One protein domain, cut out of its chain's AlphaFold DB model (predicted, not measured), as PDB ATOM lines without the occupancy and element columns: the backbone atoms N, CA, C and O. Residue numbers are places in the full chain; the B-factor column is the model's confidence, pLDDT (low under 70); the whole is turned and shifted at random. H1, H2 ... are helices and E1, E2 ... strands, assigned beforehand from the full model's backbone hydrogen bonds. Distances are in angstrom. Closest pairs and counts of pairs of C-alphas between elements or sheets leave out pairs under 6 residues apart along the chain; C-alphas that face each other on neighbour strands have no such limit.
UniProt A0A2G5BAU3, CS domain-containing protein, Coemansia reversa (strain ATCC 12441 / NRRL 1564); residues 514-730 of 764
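AT A GLANCE: This is residues 514 to 730 of the 764 residues of the protein "CS domain-containing protein" of Coemansia reversa (strain ATCC 12441 / NRRL 1564) (UniProt A0A2G5BAU3). A long, strongly twisted sheet of E5, E6, E7, E9 and E10 curls round the long helix H5; next to it a smaller sheet has H2 and H3 over one face and H1 over the other, where H1 also reaches E10. H4 makes a corner with the H5 residues 673 to 674. The printed part has 217 residues, with five named helices and ten named strands in the order H1 E1 H2 E2 E3 H3 E4 E5 E6 E7 E8 H4 H5 E9 E10; the class is mixed. The smaller sheet runs E1, E4, E2, E3, E8, all antiparallel; the larger is branched, its neighbours antiparallel. The whole is compact, radius of gyration of the C-alphas 17.1 A, spanning 55 by 44 by 33 A.

IN THESE COORDINATES: Find C-alpha 607 at (35.222, 177.864, 28.770), where E5, residues 607 to 617, begins its 31.4 A. With it go E6, 623 to 626, E7, 631 to 636, E9, 702 to 714, 37.1 A long, and E10, 719 to 728, ending at (42.634, 162.464, 47.954). The second sheet has E1, 538 to 540, E2, 559 to 563, E3, 576 to 578, E4, 594 to 598, and E8, 647 to 649. The helices are H1, 521 to 529, H2, 545 to 554, H3, 581 to 590, H4, 658 to 669, and H5, 673 to 695, 32.9 A long.

HOW THE PARTS SIT: Look beside E5: E6 (N 616 and O 624, 2.8 A) and E7 (N 610 and O 633, 2.9 A) lie on one side, E9 (N 613 and O 708, 2.8 A) on the other. E9 and E10 form a hairpin, N 709 and O 725 at 2.8 A. The sheet curls round H5, the closest C-alphas of H5 and E10 being Ser 681 and Pro 721, 5.6 A. H4 touches H5 about perpendicular at 74 degrees, C-alphas 662 and 674 closest at 6.2 A, and only grazes the sheet. H1 is on both sheets; its C-alpha 523 is 4.9 A from C-alpha 538 of E1. Three layers, helices on both faces, are H2 and H3, the second sheet, and H1. In that sheet N 596 and O 561 of E4 and E2 are 2.9 A apart. E1, H2, E2 and E3, H3, E4 are split strand-helix-strand units, another strand between their two, with right-handed crossovers. Every O i to N i+4 pair is within hydrogen-bond range in H1, H2, H4 and H5; H3 has 3 of 6.

THE WHOLE: C-alphas 641 and 700 are farthest apart, 55.5 A. The printed part has no cut. The long link is E2 to E3, 12 residues. Mean pLDDT of the printed part is 82.0; among residues under 70 are 514 to 520, 565 to 572 and 693 to 701.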
ATOM      1  N   ALA A 514      44.645 157.765  52.016       66.88
ATOM      2  CA  ALA A 514      43.913 157.639  50.767       66.88
ATOM      3  C   ALA A 514      42.872 156.528  50.879       66.88
ATOM      4  O   ALA A 514      43.196 155.345  50.923       66.88
ATOM      5  N   LEU A 515      41.601 156.927  50.859       63.44
ATOM      6  CA  LEU A 515      40.477 155.993  50.723       63.44
ATOM      7  C   LEU A 515      40.091 155.759  49.255       63.44
ATOM      8  O   LEU A 515      39.342 154.832  48.962       63.44
ATOM      9  N   ILE A 516      40.600 156.593  48.344       65.50
ATOM     10  CA  ILE A 516      40.389 156.502  46.899       65.50
ATOM     11  C   ILE A 516      41.753 156.278  46.250       65.50
ATOM     12  O   ILE A 516      42.616 157.156  46.336       65.50
ATOM     13  N   ASP A 517      41.932 155.121  45.613       56.47
ATOM     14  CA  ASP A 517      43.101 154.857  44.774       56.47
ATOM     15  C   ASP A 517      42.941 155.587  43.429       56.47
ATOM     16  O   ASP A 517      41.879 155.569  42.800       56.47
ATOM     17  N   THR A 518      43.975 156.326  43.040       57.16
ATOM     18  CA  THR A 518      43.907 157.490  42.142       57.16
ATOM     19  C   THR A 518      43.856 157.176  40.647       57.16
ATOM     20  O   THR A 518      43.860 158.107  39.843       57.16
ATOM     21  N   ASP A 519      43.765 155.906  40.248       55.41
ATOM     22  CA  ASP A 519      43.817 155.559  38.828       55.41
ATOM     23  C   ASP A 519      42.521 155.882  38.075       55.41
ATOM     24  O   ASP A 519      42.638 156.223  36.910       55.41
ATOM     25  N   SER A 520      41.329 155.839  38.696       65.94
ATOM     26  CA  SER A 520      40.080 156.478  38.213       65.94
ATOM     27  C   SER A 520      38.938 156.303  39.223       65.94
ATOM     28  O   SER A 520      38.176 155.336  39.158       65.94
ATOM     29  N   ALA A 521      38.767 157.259  40.140       76.50
ATOM     30  CA  ALA A 521      37.661 157.233  41.104       76.50
ATOM     31  C   ALA A 521      36.288 157.135  40.422       76.50
ATOM     32  O   ALA A 521      35.397 156.449  40.913       76.50
ATOM     33  N   ILE A 522      36.145 157.775  39.256       82.31
ATOM     34  CA  ILE A 522      34.927 157.745  38.445       82.31
ATOM     35  C   ILE A 522      34.618 156.320  37.992       82.31
ATOM     36  O   ILE A 522      33.532 155.817  38.275       82.31
ATOM     37  N   ALA A 523      35.586 155.635  37.370       77.94
ATOM     38  CA  ALA A 523      35.386 154.258  36.930       77.94
ATOM     39  C   ALA A 523      35.077 153.336  38.123       77.94
ATOM     40  O   ALA A 523      34.193 152.485  38.032       77.94
ATOM     41  N   THR A 524      35.745 153.534  39.265       77.19
ATOM     42  CA  THR A 524      35.459 152.790  40.500       77.19
ATOM     43  C   THR A 524      34.030 153.022  40.982       77.19
ATOM     44  O   THR A 524      33.317 152.053  41.234       77.19
ATOM     45  N   PHE A 525      33.568 154.273  41.059       79.94
ATOM     46  CA  PHE A 525      32.190 154.584  41.447       79.94
ATOM     47  C   PHE A 525      31.174 153.947  40.510       79.94
ATOM     48  O   PHE A 525      30.209 153.359  40.986       79.94
ATOM     49  N   GLN A 526      31.413 153.975  39.202       81.06
ATOM     50  CA  GLN A 526      30.516 153.340  38.237       81.06
ATOM     51  C   GLN A 526      30.482 151.818  38.385       81.06
ATOM     52  O   GLN A 526      29.426 151.206  38.247       81.06
ATOM     53  N   HIS A 527      31.613 151.182  38.695       76.38
ATOM     54  CA  HIS A 527      31.647 149.740  38.962       76.38
ATOM     55  C   HIS A 527      30.917 149.348  40.247       76.38
ATOM     56  O   HIS A 527      30.460 148.214  40.333       76.38
ATOM     57  N   VAL A 528      30.796 150.246  41.228       74.75
ATOM     58  CA  VAL A 528      30.116 149.963  42.506       74.75
ATOM     59  C   VAL A 528      28.639 150.366  42.472       74.75
ATOM     60  O   VAL A 528      27.799 149.641  42.997       74.75
ATOM     61  N   ALA A 529      28.310 151.502  41.858       73.44
ATOM     62  CA  ALA A 529      26.971 152.096  41.874       73.44
ATOM     63  C   ALA A 529      26.197 151.932  40.562       73.44
ATOM     64  O   ALA A 529      25.018 152.281  40.498       73.44
ATOM     65  N   GLY A 530      26.850 151.454  39.503       78.38
ATOM     66  CA  GLY A 530      26.289 151.468  38.159       78.38
ATOM     67  C   GLY A 530      26.154 152.883  37.588       78.38
ATOM     68  O   GLY A 530      26.860 153.812  37.985       78.38
ATOM     69  N   ALA A 531      25.246 153.046  36.624       75.69
ATOM     70  CA  ALA A 531      24.985 154.336  35.991       75.69
ATOM     71  C   ALA A 531      24.212 155.266  36.943       75.69
ATOM     72  O   ALA A 531      23.090 154.957  37.339       75.69
ATOM     73  N   GLN A 532      24.804 156.413  37.278       81.25
ATOM     74  CA  GLN A 532      24.191 157.457  38.101       81.25
ATOM     75  C   GLN A 532      24.113 158.761  37.306       81.25
ATOM     76  O   GLN A 532      24.999 159.055  36.509       81.25
ATOM     77  N   SER A 533      23.070 159.562  37.526       81.06
ATOM     78  CA  SER A 533      22.874 160.826  36.797       81.06
ATOM     79  C   SER A 533      23.909 161.900  37.140       81.06
ATOM     80  O   SER A 533      24.159 162.783  36.329       81.06
ATOM     81  N   TRP A 534      24.501 161.828  38.334       86.31
ATOM     82  CA  TRP A 534      25.542 162.745  38.799       86.31
ATOM     83  C   TRP A 534      26.960 162.286  38.435       86.31
ATOM     84  O   TRP A 534      27.918 162.959  38.800       86.31
ATOM     85  N   LEU A 535      27.127 161.148  37.754       86.69
ATOM     86  CA  LEU A 535      28.425 160.519  37.508       86.69
ATOM     87  C   LEU A 535      28.711 160.431  36.006       86.69
ATOM     88  O   LEU A 535      27.970 159.772  35.276       86.69
ATOM     89  N   SER A 536      29.803 161.054  35.550       87.44
ATOM     90  CA  SER A 536      30.245 160.946  34.153       87.44
ATOM     91  C   SER A 536      30.588 159.505  33.784       87.44
ATOM     92  O   SER A 536      31.006 158.709  34.631       87.44
ATOM     93  N   LYS A 537      30.512 159.181  32.487       88.88
ATOM     94  CA  LYS A 537      31.100 157.935  31.990       88.88
ATOM     95  C   LYS A 537      32.626 158.017  32.049       88.88
ATOM     96  O   LYS A 537      33.228 158.777  31.302       88.88
ATOM     97  N   GLY A 538      33.248 157.234  32.918       90.50
ATOM     98  CA  GLY A 538      34.693 157.114  33.069       90.50
ATOM     99  C   GLY A 538      35.197 155.723  32.699       90.50
ATOM    100  O   GLY A 538      34.570 154.704  32.983       90.50
ATOM    101  N   PHE A 539      36.369 155.672  32.077       91.31
ATOM    102  CA  PHE A 539      37.016 154.430  31.674       91.31
ATOM    103  C   PHE A 539      38.473 154.432  32.116       91.31
ATOM    104  O   PHE A 539      39.185 155.428  31.957       91.31
ATOM    105  N   SER A 540      38.930 153.297  32.644       90.00
ATOM    106  CA  SER A 540      40.359 153.017  32.755       90.00
ATOM    107  C   SER A 540      40.896 152.644  31.377       90.00
ATOM    108  O   SER A 540      40.585 151.575  30.852       90.00
ATOM    109  N   LEU A 541      41.758 153.478  30.803       91.38
ATOM    110  CA  LEU A 541      42.440 153.179  29.538       91.38
ATOM    111  C   LEU A 541      43.451 152.032  29.673       91.38
ATOM    112  O   LEU A 541      44.002 151.582  28.678       91.38
ATOM    113  N   ARG A 542      43.705 151.528  30.886       86.56
ATOM    114  CA  ARG A 542      44.546 150.339  31.091       86.56
ATOM    115  C   ARG A 542      43.777 149.033  30.952       86.56
ATOM    116  O   ARG A 542      44.369 148.017  30.609       86.56
ATOM    117  N   THR A 543      42.484 149.047  31.264       87.69
ATOM    118  CA  THR A 543      41.694 147.816  31.431       87.69
ATOM    119  C   THR A 543      40.362 147.829  30.691       87.69
ATOM    120  O   THR A 543      39.701 146.799  30.672       87.69
ATOM    121  N   GLN A 544      39.942 148.966  30.127       91.88
ATOM    122  CA  GLN A 544      38.611 149.170  29.539       91.88
ATOM    123  C   GLN A 544      38.653 149.933  28.199       91.88
ATOM    124  O   GLN A 544      37.746 150.708  27.891       91.88
ATOM    125  N   ILE A 545      39.717 149.765  27.408       92.94
ATOM    126  CA  ILE A 545      39.852 150.371  26.071       92.94
ATOM    127  C   ILE A 545      38.699 149.937  25.159       92.94
ATOM    128  O   ILE A 545      38.115 150.780  24.485       92.94
ATOM    129  N   ALA A 546      38.340 148.653  25.141       91.88
ATOM    130  CA  ALA A 546      37.287 148.136  24.268       91.88
ATOM    131  C   ALA A 546      35.929 148.799  24.543       91.88
ATOM    132  O   ALA A 546      35.213 149.211  23.629       91.88
ATOM    133  N   GLU A 547      35.591 148.948  25.819       92.50
ATOM    134  CA  GLU A 547      34.342 149.544  26.282       92.50
ATOM    135  C   GLU A 547      34.326 151.066  26.113       92.50
ATOM    136  O   GLU A 547      33.287 151.637  25.759       92.50
ATOM    137  N   PHE A 548      35.477 151.713  26.310       93.69
ATOM    138  CA  PHE A 548      35.683 153.121  25.989       93.69
ATOM    139  C   PHE A 548      35.427 153.384  24.501       93.69
ATOM    140  O   PHE A 548      34.574 154.206  24.164       93.69
ATOM    141  N   ILE A 549      36.100 152.638  23.615       91.81
ATOM    142  CA  ILE A 549      35.935 152.757  22.161       91.81
ATOM    143  C   ILE A 549      34.472 152.523  21.797       91.81
ATOM    144  O   ILE A 549      33.869 153.357  21.131       91.81
ATOM    145  N   GLY A 550      33.862 151.444  22.293       89.25
ATOM    146  CA  GLY A 550      32.446 151.168  22.059       89.25
ATOM    147  C   GLY A 550      31.541 152.341  22.447       89.25
ATOM    148  O   GLY A 550      30.604 152.661  21.721       89.25
ATOM    149  N   THR A 551      31.821 153.011  23.567       90.62
ATOM    150  CA  THR A 551      31.060 154.186  24.026       90.62
ATOM    151  C   THR A 551      31.254 155.391  23.116       90.62
ATOM    152  O   THR A 551      30.263 155.987  22.694       90.62
ATOM    153  N   ALA A 552      32.497 155.705  22.757       89.44
ATOM    154  CA  ALA A 552      32.821 156.817  21.868       89.44
ATOM    155  C   ALA A 552      32.274 156.641  20.439       89.44
ATOM    156  O   ALA A 552      32.096 157.617  19.715       89.44
ATOM    157  N   LEU A 553      31.983 155.405  20.025       84.62
ATOM    158  CA  LEU A 553      31.340 155.125  18.739       84.62
ATOM    159  C   LEU A 553      29.838 155.364  18.740       84.62
ATOM    160  O   LEU A 553      29.281 155.725  17.707       84.62
ATOM    161  N   VAL A 554      29.186 155.169  19.884       85.44
ATOM    162  CA  VAL A 554      27.756 155.458  20.025       85.44
ATOM    163  C   VAL A 554      27.524 156.961  20.129       85.44
ATOM    164  O   VAL A 554      26.609 157.482  19.492       85.44
ATOM    165  N   ASP A 555      28.365 157.665  20.885       82.56
ATOM    166  CA  ASP A 555      28.321 159.122  20.978       82.56
ATOM    167  C   ASP A 555      29.554 159.766  20.340       82.56
ATOM    168  O   ASP A 555      30.532 160.107  21.002       82.56
ATOM    169  N   THR A 556      29.491 159.966  19.024       78.56
ATOM    170  CA  THR A 556      30.589 160.591  18.270       78.56
ATOM    171  C   THR A 556      30.741 162.095  18.519       78.56
ATOM    172  O   THR A 556      31.676 162.695  17.993       78.56
ATOM    173  N   ASN A 557      29.842 162.704  19.303       80.69
ATOM    174  CA  ASN A 557      29.941 164.102  19.720       80.69
ATOM    175  C   ASN A 557      30.524 164.242  21.136       80.69
ATOM    176  O   ASN A 557      30.765 165.369  21.578       80.69
ATOM    177  N   ALA A 558      30.740 163.127  21.843       86.00
ATOM    178  CA  ALA A 558      31.294 163.130  23.183       86.00
ATOM    179  C   ALA A 558      32.724 163.676  23.186       86.00
ATOM    180  O   ALA A 558      33.560 163.336  22.342       86.00
ATOM    181  N   TRP A 559      33.008 164.497  24.189       91.44
ATOM    182  CA  TRP A 559      34.360 164.928  24.500       91.44
ATOM    183  C   TRP A 559      34.892 164.143  25.684       91.44
ATOM    184  O   TRP A 559      34.154 163.756  26.587       91.44
ATOM    185  N   TRP A 560      36.200 163.937  25.682       93.31
ATOM    186  CA  TRP A 560      36.894 163.112  26.650       93.31
ATOM    187  C   TRP A 560      37.980 163.930  27.322       93.31
ATOM    188  O   TRP A 560      38.882 164.456  26.664       93.31
ATOM    189  N   LEU A 561      37.879 164.026  28.642       92.50
ATOM    190  CA  LEU A 561      38.919 164.545  29.507       92.50
ATOM    191  C   LEU A 561      39.835 163.389  29.905       92.50
ATOM    192  O   LEU A 561      39.403 162.449  30.574       92.50
ATOM    193  N   LEU A 562      41.096 163.459  29.496       92.25
ATOM    194  CA  LEU A 562      42.103 162.460  29.827       92.25
ATOM    195  C   LEU A 562      42.958 162.956  30.982       92.25
ATOM    196  O   LEU A 562      43.476 164.079  30.957       92.25
ATOM    197  N   THR A 563      43.162 162.088  31.968       87.50
ATOM    198  CA  THR A 563      44.083 162.351  33.073       87.50
ATOM    199  C   THR A 563      45.107 161.231  33.208       87.50
ATOM    200  O   THR A 563      44.886 160.075  32.837       87.50
ATOM    201  N   SER A 564      46.276 161.608  33.710       82.19
ATOM    202  CA  SER A 564      47.358 160.691  34.031       82.19
ATOM    203  C   SER A 564      47.356 160.451  35.535       82.19
ATOM    204  O   SER A 564      47.349 161.412  36.310       82.19
ATOM    205  N   ALA A 565      47.386 159.186  35.949       67.31
ATOM    206  CA  ALA A 565      47.752 158.828  37.310       67.31
ATOM    207  C   ALA A 565      49.143 159.409  37.599       67.31
ATOM    208  O   ALA A 565      50.090 159.160  36.849       67.31
ATOM    209  N   GLN A 566      49.267 160.243  38.635       61.34
ATOM    210  CA  GLN A 566      50.539 160.876  38.981       61.34
ATOM    211  C   GLN A 566      51.603 159.794  39.209       61.34
ATOM    212  O   GLN A 566      51.569 159.074  40.200       61.34
ATOM    213  N   THR A 567      52.552 159.673  38.280       50.03
ATOM    214  CA  THR A 567      53.632 158.675  38.374       50.03
ATOM    215  C   THR A 567      54.821 159.183  39.185       50.03
ATOM    216  O   THR A 567      55.611 158.376  39.671       50.03
ATOM    217  N   GLN A 568      54.957 160.505  39.349       55.88
ATOM    218  CA  GLN A 568      56.043 161.133  40.102       55.88
ATOM    219  C   GLN A 568      55.524 162.287  40.979       55.88
ATOM    220  O   GLN A 568      54.859 163.188  40.460       55.88
ATOM    221  N   PRO A 569      55.835 162.293  42.290       52.69
ATOM    222  CA  PRO A 569      55.476 163.390  43.185       52.69
ATOM    223  C   PRO A 569      56.008 164.735  42.675       52.69
ATOM    224  O   PRO A 569      57.179 164.855  42.324       52.69
ATOM    225  N   GLY A 570      55.145 165.753  42.635       57.25
ATOM    226  CA  GLY A 570      55.520 167.119  42.247       57.25
ATOM    227  C   GLY A 570      55.644 167.381  40.740       57.25
ATOM    228  O   GLY A 570      55.866 168.527  40.361       57.25
ATOM    229  N   VAL A 571      55.458 166.372  39.878       64.31
ATOM    230  CA  VAL A 571      55.461 166.551  38.418       64.31
ATOM    231  C   VAL A 571      54.023 166.636  37.913       64.31
ATOM    232  O   VAL A 571      53.276 165.659  37.945       64.31
ATOM    233  N   ALA A 572      53.619 167.814  37.439       64.94
ATOM    234  CA  ALA A 572      52.299 168.000  36.847       64.94
ATOM    235  C   ALA A 572      52.249 167.405  35.429       64.94
ATOM    236  O   ALA A 572      53.082 167.740  34.583       64.94
ATOM    237  N   SER A 573      51.245 166.564  35.168       73.19
ATOM    238  CA  SER A 573      50.830 166.186  33.814       73.19
ATOM    239  C   SER A 573      49.635 167.056  33.414       73.19
ATOM    240  O   SER A 573      48.697 167.173  34.211       73.19
ATOM    241  N   PRO A 574      49.633 167.677  32.222       82.81
ATOM    242  CA  PRO A 574      48.477 168.435  31.763       82.81
ATOM    243  C   PRO A 574      47.267 167.511  31.580       82.81
ATOM    244  O   PRO A 574      47.408 166.329  31.282       82.81
ATOM    245  N   GLN A 575      46.066 168.058  31.759       88.19
ATOM    246  CA  GLN A 575      44.847 167.371  31.346       88.19
ATOM    247  C   GLN A 575      44.644 167.585  29.850       88.19
ATOM    248  O   GLN A 575      44.887 168.681  29.339       88.19
ATOM    249  N   ILE A 576      44.188 166.551  29.157       91.31
ATOM    250  CA  ILE A 576      43.908 166.614  27.723       91.31
ATOM    251  C   ILE A 576      42.407 166.595  27.509       91.31
ATOM    252  O   ILE A 576      41.714 165.769  28.091       91.31
ATOM    253  N   LEU A 577      41.920 167.468  26.637       93.00
ATOM    254  CA  LEU A 577      40.546 167.471  26.168       93.00
ATOM    255  C   LEU A 577      40.532 167.107  24.679       93.00
ATOM    256  O   LEU A 577      41.192 167.761  23.872       93.00
ATOM    257  N   THR A 578      39.796 166.059  24.312       92.69
ATOM    258  CA  THR A 578      39.732 165.567  22.928       92.69
ATOM    259  C   THR A 578      38.346 165.044  22.564       92.69
ATOM    260  O   THR A 578      37.703 164.375  23.366       92.69
ATOM    261  N   SER A 579      37.900 165.294  21.336       90.06
ATOM    262  CA  SER A 579      36.744 164.624  20.721       90.06
ATOM    263  C   SER A 579      37.147 163.397  19.888       90.06
ATOM    264  O   SER A 579      36.301 162.636  19.423       90.06
ATOM    265  N   SER A 580      38.451 163.161  19.706       90.25
ATOM    266  CA  SER A 580      38.983 161.982  19.020       90.25
ATOM    267  C   SER A 580      39.242 160.843  20.006       90.25
ATOM    268  O   SER A 580      40.144 160.925  20.845       90.25
ATOM    269  N   TRP A 581      38.489 159.749  19.862       90.62
ATOM    270  CA  TRP A 581      38.719 158.519  20.626       90.62
ATOM    271  C   TRP A 581      40.047 157.852  20.258       90.62
ATOM    272  O   TRP A 581      40.703 157.287  21.130       90.62
ATOM    273  N   VAL A 582      40.485 157.964  18.998       91.62
ATOM    274  CA  VAL A 582      41.793 157.453  18.561       91.62
ATOM    275  C   VAL A 582      42.886 158.174  19.338       91.62
ATOM    276  O   VAL A 582      43.729 157.525  19.949       91.62
ATOM    277  N   ALA A 583      42.815 159.507  19.410       92.56
ATOM    278  CA  ALA A 583      43.758 160.299  20.190       92.56
ATOM    279  C   ALA A 583      43.768 159.879  21.666       92.56
ATOM    280  O   ALA A 583      44.841 159.749  22.252       92.56
ATOM    281  N   ALA A 584      42.599 159.610  22.259       93.75
ATOM    282  CA  ALA A 584      42.507 159.127  23.635       93.75
ATOM    283  C   ALA A 584      43.209 157.776  23.843       93.75
ATOM    284  O   ALA A 584      43.962 157.624  24.804       93.75
ATOM    285  N   VAL A 585      43.047 156.825  22.916       93.44
ATOM    286  CA  VAL A 585      43.762 155.538  22.961       93.44
ATOM    287  C   VAL A 585      45.271 155.744  22.834       93.44
ATOM    288  O   VAL A 585      46.024 155.177  23.623       93.44
ATOM    289  N   ARG A 586      45.736 156.597  21.908       92.44
ATOM    290  CA  ARG A 586      47.177 156.883  21.755       92.44
ATOM    291  C   ARG A 586      47.779 157.526  23.008       92.44
ATOM    292  O   ARG A 586      48.935 157.272  23.326       92.44
ATOM    293  N   HIS A 587      47.012 158.317  23.759       92.12
ATOM    294  CA  HIS A 587      47.474 158.912  25.019       92.12
ATOM    295  C   HIS A 587      47.760 157.888  26.120       92.12
ATOM    296  O   HIS A 587      48.567 158.164  27.015       92.12
ATOM    297  N   ALA A 588      47.172 156.694  26.041       91.25
ATOM    298  CA  ALA A 588      47.510 155.609  26.953       91.25
ATOM    299  C   ALA A 588      48.996 155.208  26.854       91.25
ATOM    300  O   ALA A 588      49.598 154.822  27.860       91.25
ATOM    301  N   ASP A 589      49.623 155.381  25.683       88.88
ATOM    302  CA  ASP A 589      51.043 155.072  25.449       88.88
ATOM    303  C   ASP A 589      51.987 155.968  26.264       88.88
ATOM    304  O   ASP A 589      53.076 155.546  26.649       88.88
ATOM    305  N   VAL A 590      51.553 157.195  26.561       88.06
ATOM    306  CA  VAL A 590      52.322 158.249  27.252       88.06
ATOM    307  C   VAL A 590      51.811 158.484  28.683       88.06
ATOM    308  O   VAL A 590      51.989 159.528  29.314       88.06
ATOM    309  N   GLY A 591      51.170 157.457  29.245       84.81
ATOM    310  CA  GLY A 591      50.851 157.377  30.668       84.81
ATOM    311  C   GLY A 591      49.552 158.055  31.095       84.81
ATOM    312  O   GLY A 591      49.350 158.223  32.300       84.81
ATOM    313  N   TYR A 592      48.664 158.418  30.167       89.25
ATOM    314  CA  TYR A 592      47.282 158.743  30.529       89.25
ATOM    315  C   TYR A 592      46.543 157.449  30.853       89.25
ATOM    316  O   TYR A 592      46.626 156.465  30.122       89.25
ATOM    317  N   SER A 593      45.863 157.422  31.990       88.56
ATOM    318  CA  SER A 593      45.239 156.209  32.522       88.56
ATOM    319  C   SER A 593      43.722 156.273  32.489       88.56
ATOM    320  O   SER A 593      43.082 155.229  32.589       88.56
ATOM    321  N   THR A 594      43.141 157.462  32.317       90.44
ATOM    322  CA  THR A 594      41.690 157.657  32.339       90.44
ATOM    323  C   THR A 594      41.186 158.408  31.128       90.44
ATOM    324  O   THR A 594      41.875 159.276  30.590       90.44
ATOM    325  N   ALA A 595      39.952 158.093  30.754       93.31
ATOM    326  CA  ALA A 595      39.125 158.926  29.903       93.31
ATOM    327  C   ALA A 595      37.764 159.109  30.576       93.31
ATOM    328  O   ALA A 595      37.067 158.124  30.830       93.31
ATOM    329  N   THR A 596      37.394 160.354  30.856       91.69
ATOM    330  CA  THR A 596      36.092 160.713  31.425       91.69
ATOM    331  C   THR A 596      35.325 161.563  30.426       91.69
ATOM    332  O   THR A 596      35.844 162.553  29.915       91.69
ATOM    333  N   GLU A 597      34.097 161.156  30.127       90.38
ATOM    334  CA  GLU A 597      33.159 161.903  29.295       90.38
ATOM    335  C   GLU A 597      32.914 163.281  29.917       90.38
ATOM    336  O   GLU A 597      32.692 163.409  31.123       90.38
ATOM    337  N   CYS A 598      33.002 164.311  29.088       86.69
ATOM    338  CA  CYS A 598      32.944 165.705  29.488       86.69
ATOM    339  C   CYS A 598      32.028 166.440  28.520       86.69
ATOM    340  O   CYS A 598      32.423 166.696  27.387       86.69
ATOM    341  N   ASN A 599      30.828 166.842  28.930       79.06
ATOM    342  CA  ASN A 599      29.984 167.619  28.029       79.06
ATOM    343  C   ASN A 599      30.401 169.091  28.056       79.06
ATOM    344  O   ASN A 599      30.264 169.784  29.060       79.06
ATOM    345  N   LEU A 600      30.875 169.608  26.918       74.31
ATOM    346  CA  LEU A 600      31.302 171.010  26.781       74.31
ATOM    347  C   LEU A 600      30.141 172.006  26.672       74.31
ATOM    348  O   LEU A 600      30.336 173.149  26.253       74.31
ATOM    349  N   PHE A 601      28.928 171.595  27.042       63.25
ATOM    350  CA  PHE A 601      27.761 172.457  26.981       63.25
ATOM    351  C   PHE A 601      27.846 173.515  28.082       63.25
ATOM    352  O   PHE A 601      27.428 173.312  29.219       63.25
ATOM    353  N   THR A 602      28.417 174.657  27.730       56.66
ATOM    354  CA  THR A 602      28.767 175.727  28.656       56.66
ATOM    355  C   THR A 602      27.985 176.981  28.286       56.66
ATOM    356  O   THR A 602      27.739 177.272  27.118       56.66
ATOM    357  N   ALA A 603      27.580 177.753  29.298       54.91
ATOM    358  CA  ALA A 603      26.963 179.070  29.114       54.91
ATOM    359  C   ALA A 603      27.850 180.030  28.293       54.91
ATOM    360  O   ALA A 603      27.353 181.021  27.753       54.91
ATOM    361  N   VAL A 604      29.156 179.733  28.235       69.44
ATOM    362  CA  VAL A 604      30.192 180.467  27.512       69.44
ATOM    363  C   VAL A 604      31.016 179.459  26.689       69.44
ATOM    364  O   VAL A 604      31.792 178.722  27.291       69.44
ATOM    365  N   PRO A 605      30.884 179.429  25.346       69.88
ATOM    366  CA  PRO A 605      31.422 178.361  24.491       69.88
ATOM    367  C   PRO A 605      32.938 178.126  24.569       69.88
ATOM    368  O   PRO A 605      33.408 177.052  24.210       69.88
ATOM    369  N   ASP A 606      33.705 179.124  25.017       84.81
ATOM    370  CA  ASP A 606      35.168 179.085  25.094       84.81
ATOM    371  C   ASP A 606      35.702 178.665  26.474       84.81
ATOM    372  O   ASP A 606      36.892 178.841  26.753       84.81
ATOM    373  N   ARG A 607      34.849 178.154  27.375       85.75
ATOM    374  CA  ARG A 607      35.222 177.864  28.770       85.75
ATOM    375  C   ARG A 607      34.607 176.585  29.300       85.75
ATOM    376  O   ARG A 607      33.396 176.429  29.286       85.75
ATOM    377  N   LEU A 608      35.429 175.741  29.918       87.25
ATOM    378  CA  LEU A 608      34.974 174.631  30.756       87.25
ATOM    379  C   LEU A 608      34.905 175.088  32.216       87.25
ATOM    380  O   LEU A 608      35.938 175.428  32.794       87.25
ATOM    381  N   PHE A 609      33.712 175.075  32.815       87.19
ATOM    382  CA  PHE A 609      33.496 175.443  34.218       87.19
ATOM    383  C   PHE A 609      33.457 174.210  35.121       87.19
ATOM    384  O   PHE A 609      32.767 173.238  34.817       87.19
ATOM    385  N   LEU A 610      34.144 174.290  36.261       89.50
ATOM    386  CA  LEU A 610      34.165 173.252  37.286       89.50
ATOM    387  C   LEU A 610      33.878 173.861  38.666       89.50
ATOM    388  O   LEU A 610      34.400 174.924  39.014       89.50
ATOM    389  N   ALA A 611      33.082 173.162  39.466       91.62
ATOM    390  CA  ALA A 611      32.863 173.444  40.879       91.62
ATOM    391  C   ALA A 611      33.709 172.489  41.726       91.62
ATOM    392  O   ALA A 611      33.558 171.272  41.630       91.62
ATOM    393  N   GLU A 612      34.599 173.035  42.549       93.25
ATOM    394  CA  GLU A 612      35.499 172.287  43.423       93.25
ATOM    395  C   GLU A 612      34.997 172.307  44.871       93.25
ATOM    396  O   GLU A 612      34.894 173.364  45.498       93.25
ATOM    397  N   TRP A 613      34.745 171.118  45.407       94.06
ATOM    398  CA  TRP A 613      34.429 170.878  46.809       94.06
ATOM    399  C   TRP A 613      35.601 170.204  47.510       94.06
ATOM    400  O   TRP A 613      36.174 169.237  47.001       94.06
ATOM    401  N   ILE A 614      35.921 170.685  48.711       93.69
ATOM    402  CA  ILE A 614      36.847 170.012  49.620       93.69
ATOM    403  C   ILE A 614      36.020 169.310  50.694       93.69
ATOM    404  O   ILE A 614      35.205 169.940  51.371       93.69
ATOM    405  N   VAL A 615      36.233 168.005  50.832       91.56
ATOM    406  CA  VAL A 615      35.433 167.108  51.666       91.56
ATOM    407  C   VAL A 615      36.333 166.443  52.698       91.56
ATOM    408  O   VAL A 615      37.354 165.859  52.345       91.56
ATOM    409  N   LEU A 616      35.957 166.503  53.969       89.31
ATOM    410  CA  LEU A 616      36.586 165.761  55.057       89.31
ATOM    411  C   LEU A 616      35.669 164.603  55.453       89.31
ATOM    412  O   LEU A 616      34.517 164.819  55.828       89.31
ATOM    413  N   LEU A 617      36.206 163.387  55.398       85.62
ATOM    414  CA  LEU A 617      35.588 162.185  55.946       85.62
ATOM    415  C   LEU A 617      36.294 161.815  57.245       85.62
ATOM    416  O   LEU A 617      37.502 161.566  57.246       85.62
ATOM    417  N   THR A 618      35.546 161.773  58.337       81.81
ATOM    418  CA  THR A 618      36.056 161.460  59.672       81.81
ATOM    419  C   THR A 618      35.896 159.968  60.013       81.81
ATOM    420  O   THR A 618      35.105 159.273  59.368       81.81
ATOM    421  N   PRO A 619      36.626 159.445  61.019       76.62
ATOM    422  CA  PRO A 619      36.612 158.012  61.340       76.62
ATOM    423  C   PRO A 619      35.235 157.481  61.776       76.62
ATOM    424  O   PRO A 619      34.874 156.343  61.491       76.62
ATOM    425  N   ASP A 620      34.418 158.334  62.393       72.81
ATOM    426  CA  ASP A 620      33.017 158.094  62.767       72.81
ATOM    427  C   ASP A 620      32.036 158.197  61.584       72.81
ATOM    428  O   ASP A 620      30.825 158.228  61.787       72.81
ATOM    429  N   ARG A 621      32.541 158.235  60.343       75.50
ATOM    430  CA  ARG A 621      31.762 158.379  59.099       75.50
ATOM    431  C   ARG A 621      31.031 159.719  58.967       75.50
ATOM    432  O   ARG A 621      30.068 159.825  58.211       75.50
ATOM    433  N   GLY A 622      31.495 160.753  59.665       79.56
ATOM    434  CA  GLY A 622      31.028 162.119  59.460       79.56
ATOM    435  C   GLY A 622      31.567 162.700  58.150       79.56
ATOM    436  O   GLY A 622      32.754 162.575  57.849       79.56
ATOM    437  N   VAL A 623      30.697 163.352  57.375       85.25
ATOM    438  CA  VAL A 623      31.057 164.018  56.115       85.25
ATOM    439  C   VAL A 623      30.921 165.523  56.282       85.25
ATOM    440  O   VAL A 623      29.857 166.032  56.643       85.25
ATOM    441  N   TYR A 624      32.011 166.236  56.021       88.31
ATOM    442  CA  TYR A 624      32.100 167.678  56.194       88.31
ATOM    443  C   TYR A 624      32.570 168.346  54.905       88.31
ATOM    444  O   TYR A 624      33.527 167.895  54.281       88.31
ATOM    445  N   LEU A 625      31.934 169.452  54.535       91.00
ATOM    446  CA  LEU A 625      32.323 170.307  53.416       91.00
ATOM    447  C   LEU A 625      33.050 171.544  53.933       91.00
ATOM    448  O   LEU A 625      32.661 172.124  54.949       91.00
ATOM    449  N   TRP A 626      34.107 171.951  53.242       91.62
ATOM    450  CA  TRP A 626      34.812 173.194  53.539       91.62
ATOM    451  C   TRP A 626      34.094 174.387  52.901       91.62
ATOM    452  O   TRP A 626      34.006 174.468  51.677       91.62
ATOM    453  N   GLY A 627      33.645 175.339  53.722       86.19
ATOM    454  CA  GLY A 627      32.948 176.545  53.268       86.19
ATOM    455  C   GLY A 627      31.440 176.363  53.052       86.19
ATOM    456  O   GLY A 627      30.876 175.284  53.247       86.19
ATOM    457  N   GLU A 628      30.769 177.458  52.683       81.31
ATOM    458  CA  GLU A 628      29.322 177.478  52.406       81.31
ATOM    459  C   GLU A 628      28.987 177.154  50.940       81.31
ATOM    460  O   GLU A 628      27.896 176.664  50.660       81.31
ATOM    461  N   SER A 629      29.924 177.390  50.020       84.62
ATOM    462  CA  SER A 629      29.785 177.197  48.573       84.62
ATOM    463  C   SER A 629      31.060 176.575  47.981       84.62
ATOM    464  O   SER A 629      32.140 176.700  48.574       84.62
ATOM    465  N   PRO A 630      30.976 175.899  46.817       90.31
ATOM    466  CA  PRO A 630      32.158 175.371  46.156       90.31
ATOM    467  C   PRO A 630      33.005 176.492  45.568       90.31
ATOM    468  O   PRO A 630      32.510 177.543  45.153       90.31
ATOM    469  N   ARG A 631      34.303 176.230  45.429       91.50
ATOM    470  CA  ARG A 631      35.187 177.111  44.672       91.50
ATOM    471  C   ARG A 631      34.979 176.865  43.182       91.50
ATOM    472  O   ARG A 631      35.209 175.761  42.701       91.50
ATOM    473  N   PHE A 632      34.631 177.902  42.430       90.50
ATOM    474  CA  PHE A 632      34.506 177.793  40.980       90.50
ATOM    475  C   PHE A 632      35.834 178.063  40.284       90.50
ATOM    476  O   PHE A 632      36.540 179.035  40.581       90.50
ATOM    477  N   ILE A 633      36.161 177.196  39.335       90.88
ATOM    478  CA  ILE A 633      37.317 177.329  38.460       90.88
ATOM    479  C   ILE A 633      36.888 177.140  37.007       90.88
ATOM    480  O   ILE A 633      35.856 176.536  36.717       90.88
ATOM    481  N   GLN A 634      37.690 177.660  36.089       89.25
ATOM    482  CA  GLN A 634      37.472 177.487  34.659       89.25
ATOM    483  C   GLN A 634      38.771 177.207  33.918       89.25
ATOM    484  O   GLN A 634      39.825 177.761  34.259       89.25
ATOM    485  N   HIS A 635      38.661 176.429  32.850       89.94
ATOM    486  CA  HIS A 635      39.684 176.307  31.821       89.94
ATOM    487  C   HIS A 635      39.243 177.094  30.592       89.94
ATOM    488  O   HIS A 635      38.112 176.939  30.132       89.94
ATOM    489  N   LYS A 636      40.131 177.941  30.066       90.19
ATOM    490  CA  LYS A 636      39.921 178.569  28.760       90.19
ATOM    491  C   LYS A 636      40.195 177.526  27.680       90.19
ATOM    492  O   LYS A 636      41.251 176.896  27.713       90.19
ATOM    493  N   LEU A 637      39.251 177.366  26.764       89.81
ATOM    494  CA  LEU A 637      39.347 176.463  25.630       89.81
ATOM    495  C   LEU A 637      39.925 177.208  24.428       89.81
ATOM    496  O   LEU A 637      39.588 178.363  24.156       89.81
ATOM    497  N   GLU A 638      40.812 176.538  23.707       87.69
ATOM    498  CA  GLU A 638      41.227 176.958  22.377       87.69
ATOM    499  C   GLU A 638      40.061 176.733  21.414       87.69
ATOM    500  O   GLU A 638      39.447 175.663  21.416       87.69
ATOM    501  N   MET A 639      39.742 177.758  20.622       84.69
ATOM    502  CA  MET A 639      38.592 177.779  19.717       84.69
ATOM    503  C   MET A 639      39.048 177.795  18.262       84.69
ATOM    504  O   MET A 639      40.067 178.393  17.919       84.69
ATOM    505  N   LEU A 640      38.246 177.169  17.410       76.00
ATOM    506  CA  LEU A 640      38.455 177.003  15.987       76.00
ATOM    507  C   LEU A 640      37.098 177.102  15.270       76.00
ATOM    508  O   LEU A 640      36.236 176.243  15.461       76.00
ATOM    509  N   ASP A 641      36.903 178.162  14.480       66.75
ATOM    510  CA  ASP A 641      35.652 178.461  13.757       66.75
ATOM    511  C   ASP A 641      34.392 178.265  14.621       66.75
ATOM    512  O   ASP A 641      33.473 177.531  14.264       66.75
ATOM    513  N   ASP A 642      34.392 178.899  15.798       74.75
ATOM    514  CA  ASP A 642      33.304 178.890  16.790       74.75
ATOM    515  C   ASP A 642      33.069 177.557  17.531       74.75
ATOM    516  O   ASP A 642      32.146 177.451  18.339       74.75
ATOM    517  N   SER A 643      33.937 176.561  17.341       78.06
ATOM    518  CA  SER A 643      33.928 175.293  18.087       78.06
ATOM    519  C   SER A 643      35.229 175.086  18.870       78.06
ATOM    520  O   SER A 643      36.267 175.598  18.454       78.06
ATOM    521  N   PRO A 644      35.237 174.361  20.001       83.81
ATOM    522  CA  PRO A 644      36.488 174.037  20.677       83.81
ATOM    523  C   PRO A 644      37.408 173.230  19.753       83.81
ATOM    524  O   PRO A 644      36.950 172.341  19.032       83.81
ATOM    525  N   ALA A 645      38.711 173.518  19.781       84.69
ATOM    526  CA  ALA A 645      39.706 172.756  19.039       84.69
ATOM    527  C   ALA A 645      39.583 171.268  19.421       84.69
ATOM    528  O   ALA A 645      39.604 170.959  20.618       84.69
ATOM    529  N   PRO A 646      39.450 170.348  18.440       83.75
ATOM    530  CA  PRO A 646      39.035 168.950  18.652       83.75
ATOM    531  C   PRO A 646      40.003 168.151  19.519       83.75
ATOM    532  O   PRO A 646      39.696 167.047  19.963       83.75
ATOM    533  N   TYR A 647      41.188 168.702  19.727       87.56
ATOM    534  CA  TYR A 647      42.212 168.168  20.576       87.56
ATOM    535  C   TYR A 647      42.985 169.349  21.180       87.56
ATOM    536  O   TYR A 647      43.478 170.190  20.429       87.56
ATOM    537  N   GLN A 648      43.139 169.397  22.505       89.06
ATOM    538  CA  GLN A 648      43.927 170.429  23.188       89.06
ATOM    539  C   GLN A 648      44.396 169.990  24.582       89.06
ATOM    540  O   GLN A 648      43.737 169.206  25.266       89.06
ATOM    541  N   ALA A 649      45.534 170.527  25.028       89.19
ATOM    542  CA  ALA A 649      45.928 170.468  26.433       89.19
ATOM    543  C   ALA A 649      45.241 171.610  27.189       89.19
ATOM    544  O   ALA A 649      45.330 172.766  26.774       89.19
ATOM    545  N   LEU A 650      44.562 171.307  28.294       87.75
ATOM    546  CA  LEU A 650      43.862 172.332  29.060       87.75
ATOM    547  C   LEU A 650      44.860 173.288  29.716       87.75
ATOM    548  O   LEU A 650      45.751 172.876  30.465       87.75
ATOM    549  N   ALA A 651      44.665 174.584  29.475       85.44
ATOM    550  CA  ALA A 651      45.394 175.637  30.169       85.44
ATOM    551  C   ALA A 651      45.167 175.550  31.693       85.44
ATOM    552  O   ALA A 651      44.129 175.037  32.124       85.44
ATOM    553  N   PRO A 652      46.084 176.073  32.531       84.06
ATOM    554  CA  PRO A 652      45.891 176.103  33.977       84.06
ATOM    555  C   PRO A 652      44.544 176.717  34.363       84.06
ATOM    556  O   PRO A 652      44.129 177.739  33.814       84.06
ATOM    557  N   ALA A 653      43.868 176.089  35.325       87.62
ATOM    558  CA  ALA A 653      42.576 176.565  35.789       87.62
ATOM    559  C   ALA A 653      42.700 177.961  36.424       87.62
ATOM    560  O   ALA A 653      43.623 178.230  37.195       87.62
ATOM    561  N   SER A 654      41.734 178.833  36.146       90.31
ATOM    562  CA  SER A 654      41.618 180.154  36.774       90.31
ATOM    563  C   SER A 654      40.399 180.207  37.689       90.31
ATOM    564  O   SER A 654      39.391 179.556  37.418       90.31
ATOM    565  N   ALA A 655      40.488 180.958  38.788       90.88
ATOM    566  CA  ALA A 655      39.360 181.135  39.697       90.88
ATOM    567  C   ALA A 655      38.258 181.978  39.042       90.88
ATOM    568  O   ALA A 655      38.545 182.935  38.320       90.88
ATOM    569  N   VAL A 656      37.005 181.634  39.328       88.12
ATOM    570  CA  VAL A 656      35.818 182.354  38.857       88.12
ATOM    571  C   VAL A 656      35.094 182.952  40.054       88.12
ATOM    572  O   VAL A 656      34.971 182.307  41.096       88.12
ATOM    573  N   SER A 657      34.611 184.186  39.908       88.00
ATOM    574  CA  SER A 657      33.770 184.806  40.929       88.00
ATOM    575  C   SER A 657      32.411 184.113  40.985       88.00
ATOM    576  O   SER A 657      31.711 184.009  39.977       88.00
ATOM    577  N   GLU A 658      32.013 183.680  42.180       87.00
ATOM    578  CA  GLU A 658      30.703 183.075  42.419       87.00
ATOM    579  C   GLU A 658      29.562 184.010  41.988       87.00
ATOM    580  O   GLU A 658      28.628 183.577  41.317       87.00
ATOM    581  N   ASP A 659      29.665 185.309  42.283       85.81
ATOM    582  CA  ASP A 659      28.647 186.305  41.925       85.81
ATOM    583  C   ASP A 659      28.527 186.520  40.414       85.81
ATOM    584  O   ASP A 659      27.465 186.884  39.901       85.81
ATOM    585  N   GLU A 660      29.625 186.353  39.679       81.56
ATOM    586  CA  GLU A 660      29.627 186.427  38.219       81.56
ATOM    587  C   GLU A 660      28.953 185.199  37.611       81.56
ATOM    588  O   GLU A 660      28.064 185.337  36.767       81.56
ATOM    589  N   LEU A 661      29.303 184.010  38.103       82.12
ATOM    590  CA  LEU A 661      28.724 182.760  37.626       82.12
ATOM    591  C   LEU A 661      27.231 182.660  37.966       82.12
ATOM    592  O   LEU A 661      26.433 182.318  37.094       82.12
ATOM    593  N   LYS A 662      26.833 183.053  39.184       85.00
ATOM    594  CA  LYS A 662      25.425 183.160  39.603       85.00
ATOM    595  C   LYS A 662      24.614 184.027  38.653       85.00
ATOM    596  O   LYS A 662      23.546 183.611  38.220       85.00
ATOM    597  N   ARG A 663      25.114 185.219  38.303       83.00
ATOM    598  CA  ARG A 663      24.431 186.127  37.364       83.00
ATOM    599  C   ARG A 663      24.313 185.520  35.970       83.00
ATOM    600  O   ARG A 663      23.258 185.643  35.353       83.00
ATOM    601  N   SER A 664      25.365 184.861  35.484       80.00
ATOM    602  CA  SER A 664      25.355 184.217  34.166       80.00
ATOM    603  C   SER A 664      24.327 183.082  34.096       80.00
ATOM    604  O   SER A 664      23.467 183.081  33.216       80.00
ATOM    605  N   ILE A 665      24.336 182.182  35.085       78.94
ATOM    606  CA  ILE A 665      23.378 181.071  35.182       78.94
ATOM    607  C   ILE A 665      21.951 181.598  35.364       78.94
ATOM    608  O   ILE A 665      21.044 181.145  34.667       78.94
ATOM    609  N   ALA A 666      21.749 182.597  36.228       82.38
ATOM    610  CA  ALA A 666      20.428 183.171  36.476       82.38
ATOM    611  C   ALA A 666      19.786 183.761  35.215       82.38
ATOM    612  O   ALA A 666      18.585 183.600  35.011       82.38
ATOM    613  N   ASN A 667      20.581 184.396  34.349       80.06
ATOM    614  CA  ASN A 667      20.093 184.961  33.092       80.06
ATOM    615  C   ASN A 667      19.671 183.894  32.072       80.06
ATOM    616  O   ASN A 667      18.816 184.171  31.234       80.06
ATOM    617  N   GLN A 668      20.280 182.707  32.106       76.56
ATOM    618  CA  GLN A 668      20.034 181.655  31.115       76.56
ATOM    619  C   GLN A 668      19.003 180.618  31.571       76.56
ATOM    620  O   GLN A 668      18.254 180.109  30.741       76.56
ATOM    621  N   LEU A 669      18.991 180.284  32.863       77.44
ATOM    622  CA  LEU A 669      18.244 179.146  33.416       77.44
ATOM    623  C   LEU A 669      17.369 179.517  34.626       77.44
ATOM    624  O   LEU A 669      16.534 178.719  35.038       77.44
ATOM    625  N   GLY A 670      17.500 180.739  35.155       81.62
ATOM    626  CA  GLY A 670      16.740 181.228  36.305       81.62
ATOM    627  C   GLY A 670      17.553 181.268  37.604       81.62
ATOM    628  O   GLY A 670      18.555 180.575  37.776       81.62
ATOM    629  N   SER A 671      17.133 182.120  38.543       80.25
ATOM    630  CA  SER A 671      17.884 182.401  39.779       80.25
ATOM    631  C   SER A 671      17.999 181.213  40.737       80.25
ATOM    632  O   SER A 671      18.912 181.186  41.560       80.25
ATOM    633  N   GLU A 672      17.094 180.237  40.645       84.50
ATOM    634  CA  GLU A 672      17.076 179.063  41.527       84.50
ATOM    635  C   GLU A 672      18.060 177.965  41.083       84.50
ATOM    636  O   GLU A 672      18.534 177.200  41.922       84.50
ATOM    637  N   SER A 673      18.462 177.935  39.804       83.69
ATOM    638  CA  SER A 673      19.296 176.858  39.244       83.69
ATOM    639  C   SER A 673      20.679 176.754  39.885       83.69
ATOM    640  O   SER A 673      21.250 175.670  39.957       83.69
ATOM    641  N   PHE A 674      21.237 177.868  40.371       83.94
ATOM    642  CA  PHE A 674      22.524 177.852  41.068       83.94
ATOM    643  C   PHE A 674      22.428 177.170  42.441       83.94
ATOM    644  O   PHE A 674      23.296 176.380  42.822       83.94
ATOM    645  N   VAL A 675      21.360 177.469  43.188       86.31
ATOM    646  CA  VAL A 675      21.098 176.849  44.494       86.31
ATOM    647  C   VAL A 675      20.807 175.365  44.298       86.31
ATOM    648  O   VAL A 675      21.358 174.530  45.007       86.31
ATOM    649  N   GLU A 676      20.013 175.030  43.283       87.75
ATOM    650  CA  GLU A 676      19.725 173.649  42.907       87.75
ATOM    651  C   GLU A 676      20.997 172.865  42.548       87.75
ATOM    652  O   GLU A 676      21.194 171.761  43.055       87.75
ATOM    653  N   PHE A 677      21.891 173.438  41.735       88.19
ATOM    654  CA  PHE A 677      23.182 172.831  41.391       88.19
ATOM    655  C   PHE A 677      24.031 172.545  42.635       88.19
ATOM    656  O   PHE A 677      24.591 171.454  42.774       88.19
ATOM    657  N   THR A 678      24.111 173.515  43.548       88.31
ATOM    658  CA  THR A 678      24.896 173.396  44.785       88.31
ATOM    659  C   THR A 678      24.345 172.257  45.641       88.31
ATOM    660  O   THR A 678      25.078 171.324  45.953       88.31
ATOM    661  N   THR A 679      23.034 172.247  45.895       88.62
ATOM    662  CA  THR A 679      22.351 171.186  46.652       88.62
ATOM    663  C   THR A 679      22.521 169.807  46.009       88.62
ATOM    664  O   THR A 679      22.837 168.836  46.693       88.62
ATOM    665  N   LYS A 680      22.365 169.695  44.683       89.12
ATOM    666  CA  LYS A 680      22.588 168.431  43.960       89.12
ATOM    667  C   LYS A 680      24.039 167.954  44.060       89.12
ATOM    668  O   LYS A 680      24.261 166.750  44.134       89.12
ATOM    669  N   SER A 681      25.010 168.871  44.087       90.88
ATOM    670  CA  SER A 681      26.427 168.524  44.251       90.88
ATOM    671  C   SER A 681      26.686 167.932  45.635       90.88
ATOM    672  O   SER A 681      27.393 166.939  45.750       90.88
ATOM    673  N   GLU A 682      26.082 168.501  46.682       89.94
ATOM    674  CA  GLU A 682      26.197 167.982  48.052       89.94
ATOM    675  C   GLU A 682      25.615 166.571  48.174       89.94
ATOM    676  O   GLU A 682      26.269 165.692  48.735       89.94
ATOM    677  N   HIS A 683      24.439 166.323  47.586       86.44
ATOM    678  CA  HIS A 683      23.857 164.978  47.533       86.44
ATOM    679  C   HIS A 683      24.739 163.993  46.752       86.44
ATOM    680  O   HIS A 683      24.946 162.869  47.196       86.44
ATOM    681  N   ALA A 684      25.319 164.415  45.624       88.75
ATOM    682  CA  ALA A 684      26.237 163.573  44.859       88.75
ATOM    683  C   ALA A 684      27.520 163.242  45.645       88.75
ATOM    684  O   ALA A 684      28.016 162.119  45.572       88.75
ATOM    685  N   ILE A 685      28.051 164.189  46.430       88.88
ATOM    686  CA  ILE A 685      29.185 163.941  47.337       88.88
ATOM    687  C   ILE A 685      28.795 162.932  48.416       88.88
ATOM    688  O   ILE A 685      29.551 161.995  48.666       88.88
ATOM    689  N   ALA A 686      27.633 163.113  49.047       83.56
ATOM    690  CA  ALA A 686      27.110 162.190  50.049       83.56
ATOM    691  C   ALA A 686      27.015 160.759  49.492       83.56
ATOM    692  O   ALA A 686      27.558 159.827  50.089       83.56
ATOM    693  N   ASP A 687      26.415 160.597  48.311       81.50
ATOM    694  CA  ASP A 687      26.317 159.316  47.611       81.50
ATOM    695  C   ASP A 687      27.697 158.726  47.291       81.50
ATOM    696  O   ASP A 687      27.965 157.564  47.604       81.50
ATOM    697  N   ALA A 688      28.607 159.519  46.720       82.62
ATOM    698  CA  ALA A 688      29.956 159.066  46.391       82.62
ATOM    699  C   ALA A 688      30.728 158.598  47.634       82.62
ATOM    700  O   ALA A 688      31.377 157.552  47.608       82.62
ATOM    701  N   VAL A 689      30.624 159.324  48.748       80.12
ATOM    702  CA  VAL A 689      31.265 158.948  50.014       80.12
ATOM    703  C   VAL A 689      30.634 157.687  50.614       80.12
ATOM    704  O   VAL A 689      31.365 156.821  51.101       80.12
ATOM    705  N   ASN A 690      29.313 157.521  50.527       75.75
ATOM    706  CA  ASN A 690      28.632 156.290  50.944       75.75
ATOM    707  C   ASN A 690      29.168 155.063  50.189       75.75
ATOM    708  O   ASN A 690      29.402 154.013  50.793       75.75
ATOM    709  N   LEU A 691      29.410 155.205  48.884       74.88
ATOM    710  CA  LEU A 691      29.986 154.152  48.044       74.88
ATOM    711  C   LEU A 691      31.431 153.817  48.433       74.88
ATOM    712  O   LEU A 691      31.822 152.653  48.397       74.88
ATOM    713  N   LEU A 692      32.226 154.806  48.850       72.25
ATOM    714  CA  LEU A 692      33.571 154.548  49.385       72.25
ATOM    715  C   LEU A 692      33.504 153.767  50.694       72.25
ATOM    716  O   LEU A 692      34.215 152.781  50.879       72.25
ATOM    717  N   LEU A 693      32.633 154.189  51.605       69.75
ATOM    718  CA  LEU A 693      32.511 153.594  52.934       69.75
ATOM    719  C   LEU A 693      31.959 152.163  52.912       69.75
ATOM    720  O   LEU A 693      32.232 151.404  53.843       69.75
ATOM    721  N   SER A 694      31.206 151.779  51.879       64.50
ATOM    722  CA  SER A 694      30.776 150.389  51.680       64.50
ATOM    723  C   SER A 694      31.894 149.493  51.128       64.50
ATOM    724  O   SER A 694      31.894 148.293  51.396       64.50
ATOM    725  N   ALA A 695      32.864 150.067  50.410       57.97
ATOM    726  CA  ALA A 695      33.985 149.346  49.809       57.97
ATOM    727  C   ALA A 695      35.200 149.194  50.748       57.97
ATOM    728  O   ALA A 695      35.973 148.242  50.616       57.97
ATOM    729  N   VAL A 696      35.388 150.106  51.711       56.66
ATOM    730  CA  VAL A 696      36.559 150.111  52.604       56.66
ATOM    731  C   VAL A 696      36.331 149.239  53.845       56.66
ATOM    732  O   VAL A 696      35.633 149.614  54.784       56.66
ATOM    733  N   SER A 697      37.008 148.088  53.893       51.75
ATOM    734  CA  SER A 697      37.194 147.283  55.112       51.75
ATOM    735  C   SER A 697      38.477 147.725  55.833       51.75
ATOM    736  O   SER A 697      39.506 147.060  55.746       51.75
ATOM    737  N   GLY A 698      38.459 148.903  56.464       51.56
ATOM    738  CA  GLY A 698      39.633 149.522  57.102       51.56
ATOM    739  C   GLY A 698      39.491 149.698  58.622       51.56
ATOM    740  O   GLY A 698      38.373 149.655  59.130       51.56
ATOM    741  N   PRO A 699      40.601 149.894  59.366       49.69
ATOM    742  CA  PRO A 699      40.559 150.129  60.810       49.69
ATOM    743  C   PRO A 699      39.814 151.431  61.143       49.69
ATOM    744  O   PRO A 699      39.961 152.430  60.444       49.69
ATOM    745  N   GLU A 700      39.073 151.417  62.252       58.59
ATOM    746  CA  GLU A 700      38.103 152.436  62.699       58.59
ATOM    747  C   GLU A 700      38.681 153.846  62.985       58.59
ATOM    748  O   GLU A 700      37.928 154.743  63.341       58.59
ATOM    749  N   ASN A 701      39.992 154.073  62.799       67.50
ATOM    750  CA  ASN A 701      40.720 155.297  63.186       67.50
ATOM    751  C   ASN A 701      41.376 156.027  61.993       67.50
ATOM    752  O   ASN A 701      42.502 156.514  62.090       67.50
ATOM    753  N   LYS A 702      40.729 156.071  60.828       76.00
ATOM    754  CA  LYS A 702      41.266 156.723  59.620       76.00
ATOM    755  C   LYS A 702      40.372 157.873  59.164       76.00
ATOM    756  O   LYS A 702      39.154 157.747  59.203       76.00
ATOM    757  N   PHE A 703      40.973 158.975  58.718       81.88
ATOM    758  CA  PHE A 703      40.253 160.106  58.121       81.88
ATOM    759  C   PHE A 703      40.859 160.463  56.762       81.88
ATOM    760  O   PHE A 703      42.031 160.195  56.505       81.88
ATOM    761  N   GLY A 704      40.070 161.071  55.883       83.88
ATOM    762  CA  GLY A 704      40.516 161.445  54.543       83.88
ATOM    763  C   GLY A 704      40.051 162.841  54.166       83.88
ATOM    764  O   GLY A 704      38.933 163.236  54.495       83.88
ATOM    765  N   VAL A 705      40.912 163.583  53.471       88.00
ATOM    766  CA  VAL A 705      40.570 164.874  52.864       88.00
ATOM    767  C   VAL A 705      40.558 164.687  51.356       88.00
ATOM    768  O   VAL A 705      41.557 164.270  50.770       88.00
ATOM    769  N   PHE A 706      39.434 164.999  50.730       87.19
ATOM    770  CA  PHE A 706      39.176 164.760  49.320       87.19
ATOM    771  C   PHE A 706      38.849 166.051  48.599       87.19
ATOM    772  O   PHE A 706      38.281 166.985  49.164       87.19
ATOM    773  N   ARG A 707      39.155 166.056  47.311       89.12
ATOM    774  CA  ARG A 707      38.710 167.055  46.360       89.12
ATOM    775  C   ARG A 707      37.750 166.394  45.383       89.12
ATOM    776  O   ARG A 707      38.132 165.435  44.715       89.12
ATOM    777  N   PHE A 708      36.540 166.932  45.298       91.25
ATOM    778  CA  PHE A 708      35.529 166.560  44.314       91.25
ATOM    779  C   PHE A 708      35.352 167.718  43.335       91.25
ATOM    780  O   PHE A 708      35.169 168.860  43.760       91.25
ATOM    781  N   ARG A 709      35.411 167.443  42.032       90.94
ATOM    782  CA  ARG A 709      35.154 168.436  40.985       90.94
ATOM    783  C   ARG A 709      33.984 168.016  40.126       90.94
ATOM    784  O   ARG A 709      34.011 166.951  39.510       90.94
ATOM    785  N   PHE A 710      32.998 168.896  40.059       91.31
ATOM    786  CA  PHE A 710      31.811 168.721  39.242       91.31
ATOM    787  C   PHE A 710      31.872 169.651  38.044       91.31
ATOM    788  O   PHE A 710      32.081 170.854  38.214       91.31
ATOM    789  N   ALA A 711      31.666 169.116  36.848       88.44
ATOM    790  CA  ALA A 711      31.332 169.948  35.712       88.44
ATOM    791  C   ALA A 711      29.892 170.428  35.808       88.44
ATOM    792  O   ALA A 711      29.009 169.789  36.389       88.44
ATOM    793  N   LEU A 712      29.699 171.607  35.240       85.38
ATOM    794  CA  LEU A 712      28.419 172.266  35.131       85.38
ATOM    795  C   LEU A 712      27.807 171.874  33.786       85.38
ATOM    796  O   LEU A 712      28.145 172.480  32.772       85.38
ATOM    797  N   GLU A 713      26.904 170.896  33.778       80.75
ATOM    798  CA  GLU A 713      26.234 170.445  32.554       80.75
ATOM    799  C   GLU A 713      24.784 170.937  32.482       80.75
ATOM    800  O   GLU A 713      24.084 171.027  33.495       80.75
ATOM    801  N   LYS A 714      24.302 171.257  31.275       72.62
ATOM    802  CA  LYS A 714      22.903 171.650  31.065       72.62
ATOM    803  C   LYS A 714      22.014 170.412  30.956       72.62
ATOM    804  O   LYS A 714      22.077 169.682  29.972       72.62
ATOM    805  N   GLY A 715      21.137 170.224  31.937       69.75
ATOM    806  CA  GLY A 715      19.997 169.321  31.833       69.75
ATOM    807  C   GLY A 715      18.809 169.966  31.099       69.75
ATOM    808  O   GLY A 715      18.862 171.147  30.750       69.75
ATOM    809  N   PRO A 716      17.711 169.218  30.885       68.88
ATOM    810  CA  PRO A 716      16.521 169.714  30.186       68.88
ATOM    811  C   PRO A 716      15.942 170.995  30.807       68.88
ATOM    812  O   PRO A 716      15.677 171.951  30.084       68.88
ATOM    813  N   ASP A 717      15.845 171.026  32.142       68.31
ATOM    814  CA  ASP A 717      15.191 172.105  32.900       68.31
ATOM    815  C   ASP A 717      16.062 172.690  34.035       68.31
ATOM    816  O   ASP A 717      15.622 173.573  34.764       68.31
ATOM    817  N   SER A 718      17.292 172.198  34.237       74.56
ATOM    818  CA  SER A 718      18.188 172.654  35.319       74.56
ATOM    819  C   SER A 718      19.661 172.393  35.004       74.56
ATOM    820  O   SER A 718      19.986 171.589  34.131       74.56
ATOM    821  N   MET A 719      20.567 173.046  35.739       80.81
ATOM    822  CA  MET A 719      21.984 172.670  35.741       80.81
ATOM    823  C   MET A 719      22.188 171.394  36.555       80.81
ATOM    824  O   MET A 719      21.689 171.270  37.679       80.81
ATOM    825  N   LEU A 720      22.949 170.459  36.001       84.56
ATOM    826  CA  LEU A 720      23.291 169.195  36.632       84.56
ATOM    827  C   LEU A 720      24.776 169.197  37.014       84.56
ATOM    828  O   LEU A 720      25.623 169.495  36.169       84.56
ATOM    829  N   PRO A 721      25.106 168.887  38.279       88.94
ATOM    830  CA  PRO A 721      26.474 168.607  38.666       88.94
ATOM    831  C   PRO A 721      26.847 167.201  38.225       88.94
ATOM    832  O   PRO A 721      26.226 166.226  38.651       88.94
ATOM    833  N   VAL A 722      27.883 167.108  37.397       89.56
ATOM    834  CA  VAL A 722      28.412 165.826  36.934       89.56
ATOM    835  C   VAL A 722      29.835 165.659  37.441       89.56
ATOM    836  O   VAL A 722      30.705 166.492  37.191       89.56
ATOM    837  N   LEU A 723      30.070 164.613  38.230       89.75
ATOM    838  CA  LEU A 723      31.343 164.355  38.882       89.75
ATOM    839  C   LEU A 723      32.395 163.950  37.843       89.75
ATOM    840  O   LEU A 723      32.304 162.881  37.244       89.75
ATOM    841  N   HIS A 724      33.411 164.798  37.678       84.81
ATOM    842  CA  HIS A 724      34.516 164.604  36.734       84.81
ATOM    843  C   HIS A 724      35.781 164.069  37.407       84.81
ATOM    844  O   HIS A 724      36.532 163.299  36.812       84.81
ATOM    845  N   GLU A 725      36.038 164.490  38.646       85.06
ATOM    846  CA  GLU A 725      37.239 164.120  39.392       85.06
ATOM    847  C   GLU A 725      36.892 163.955  40.871       85.06
ATOM    848  O   GLU A 725      36.253 164.821  41.468       85.06
ATOM    849  N   ALA A 726      37.363 162.868  41.474       86.06
ATOM    850  CA  ALA A 726      37.400 162.696  42.918       86.06
ATOM    851  C   ALA A 726      38.772 162.138  43.295       86.06
ATOM    852  O   ALA A 726      39.182 161.101  42.776       86.06
ATOM    853  N   ARG A 727      39.507 162.830  44.167       84.12
ATOM    854  CA  ARG A 727      40.823 162.362  44.621       84.12
ATOM    855  C   ARG A 727      41.158 162.813  46.027       84.12
ATOM    856  O   ARG A 727      40.662 163.832  46.502       84.12
ATOM    857  N   THR A 728      42.058 162.078  46.665       83.00
ATOM    858  CA  THR A 728      42.634 162.464  47.954       83.00
ATOM    859  C   THR A 728      43.539 163.692  47.781       83.00
ATOM    860  O   THR A 728      44.296 163.786  46.811       83.00
ATOM    861  N   MET A 729      43.455 164.649  48.705       84.50
ATOM    862  CA  MET A 729      44.338 165.817  48.751       84.50
ATOM    863  C   MET A 729      45.649 165.481  49.460       84.50
ATOM    864  O   MET A 729      45.644 164.995  50.595       84.50
ATOM    865  N   THR A 730      46.769 165.820  48.826       81.50
ATOM    866  CA  THR A 730      48.107 165.694  49.432       81.50
ATOM    867  C   THR A 730      48.282 166.667  50.601       81.50
ATOM    868  O   THR A 730      47.621 167.707  50.655       81.50
TER     869      THR A 730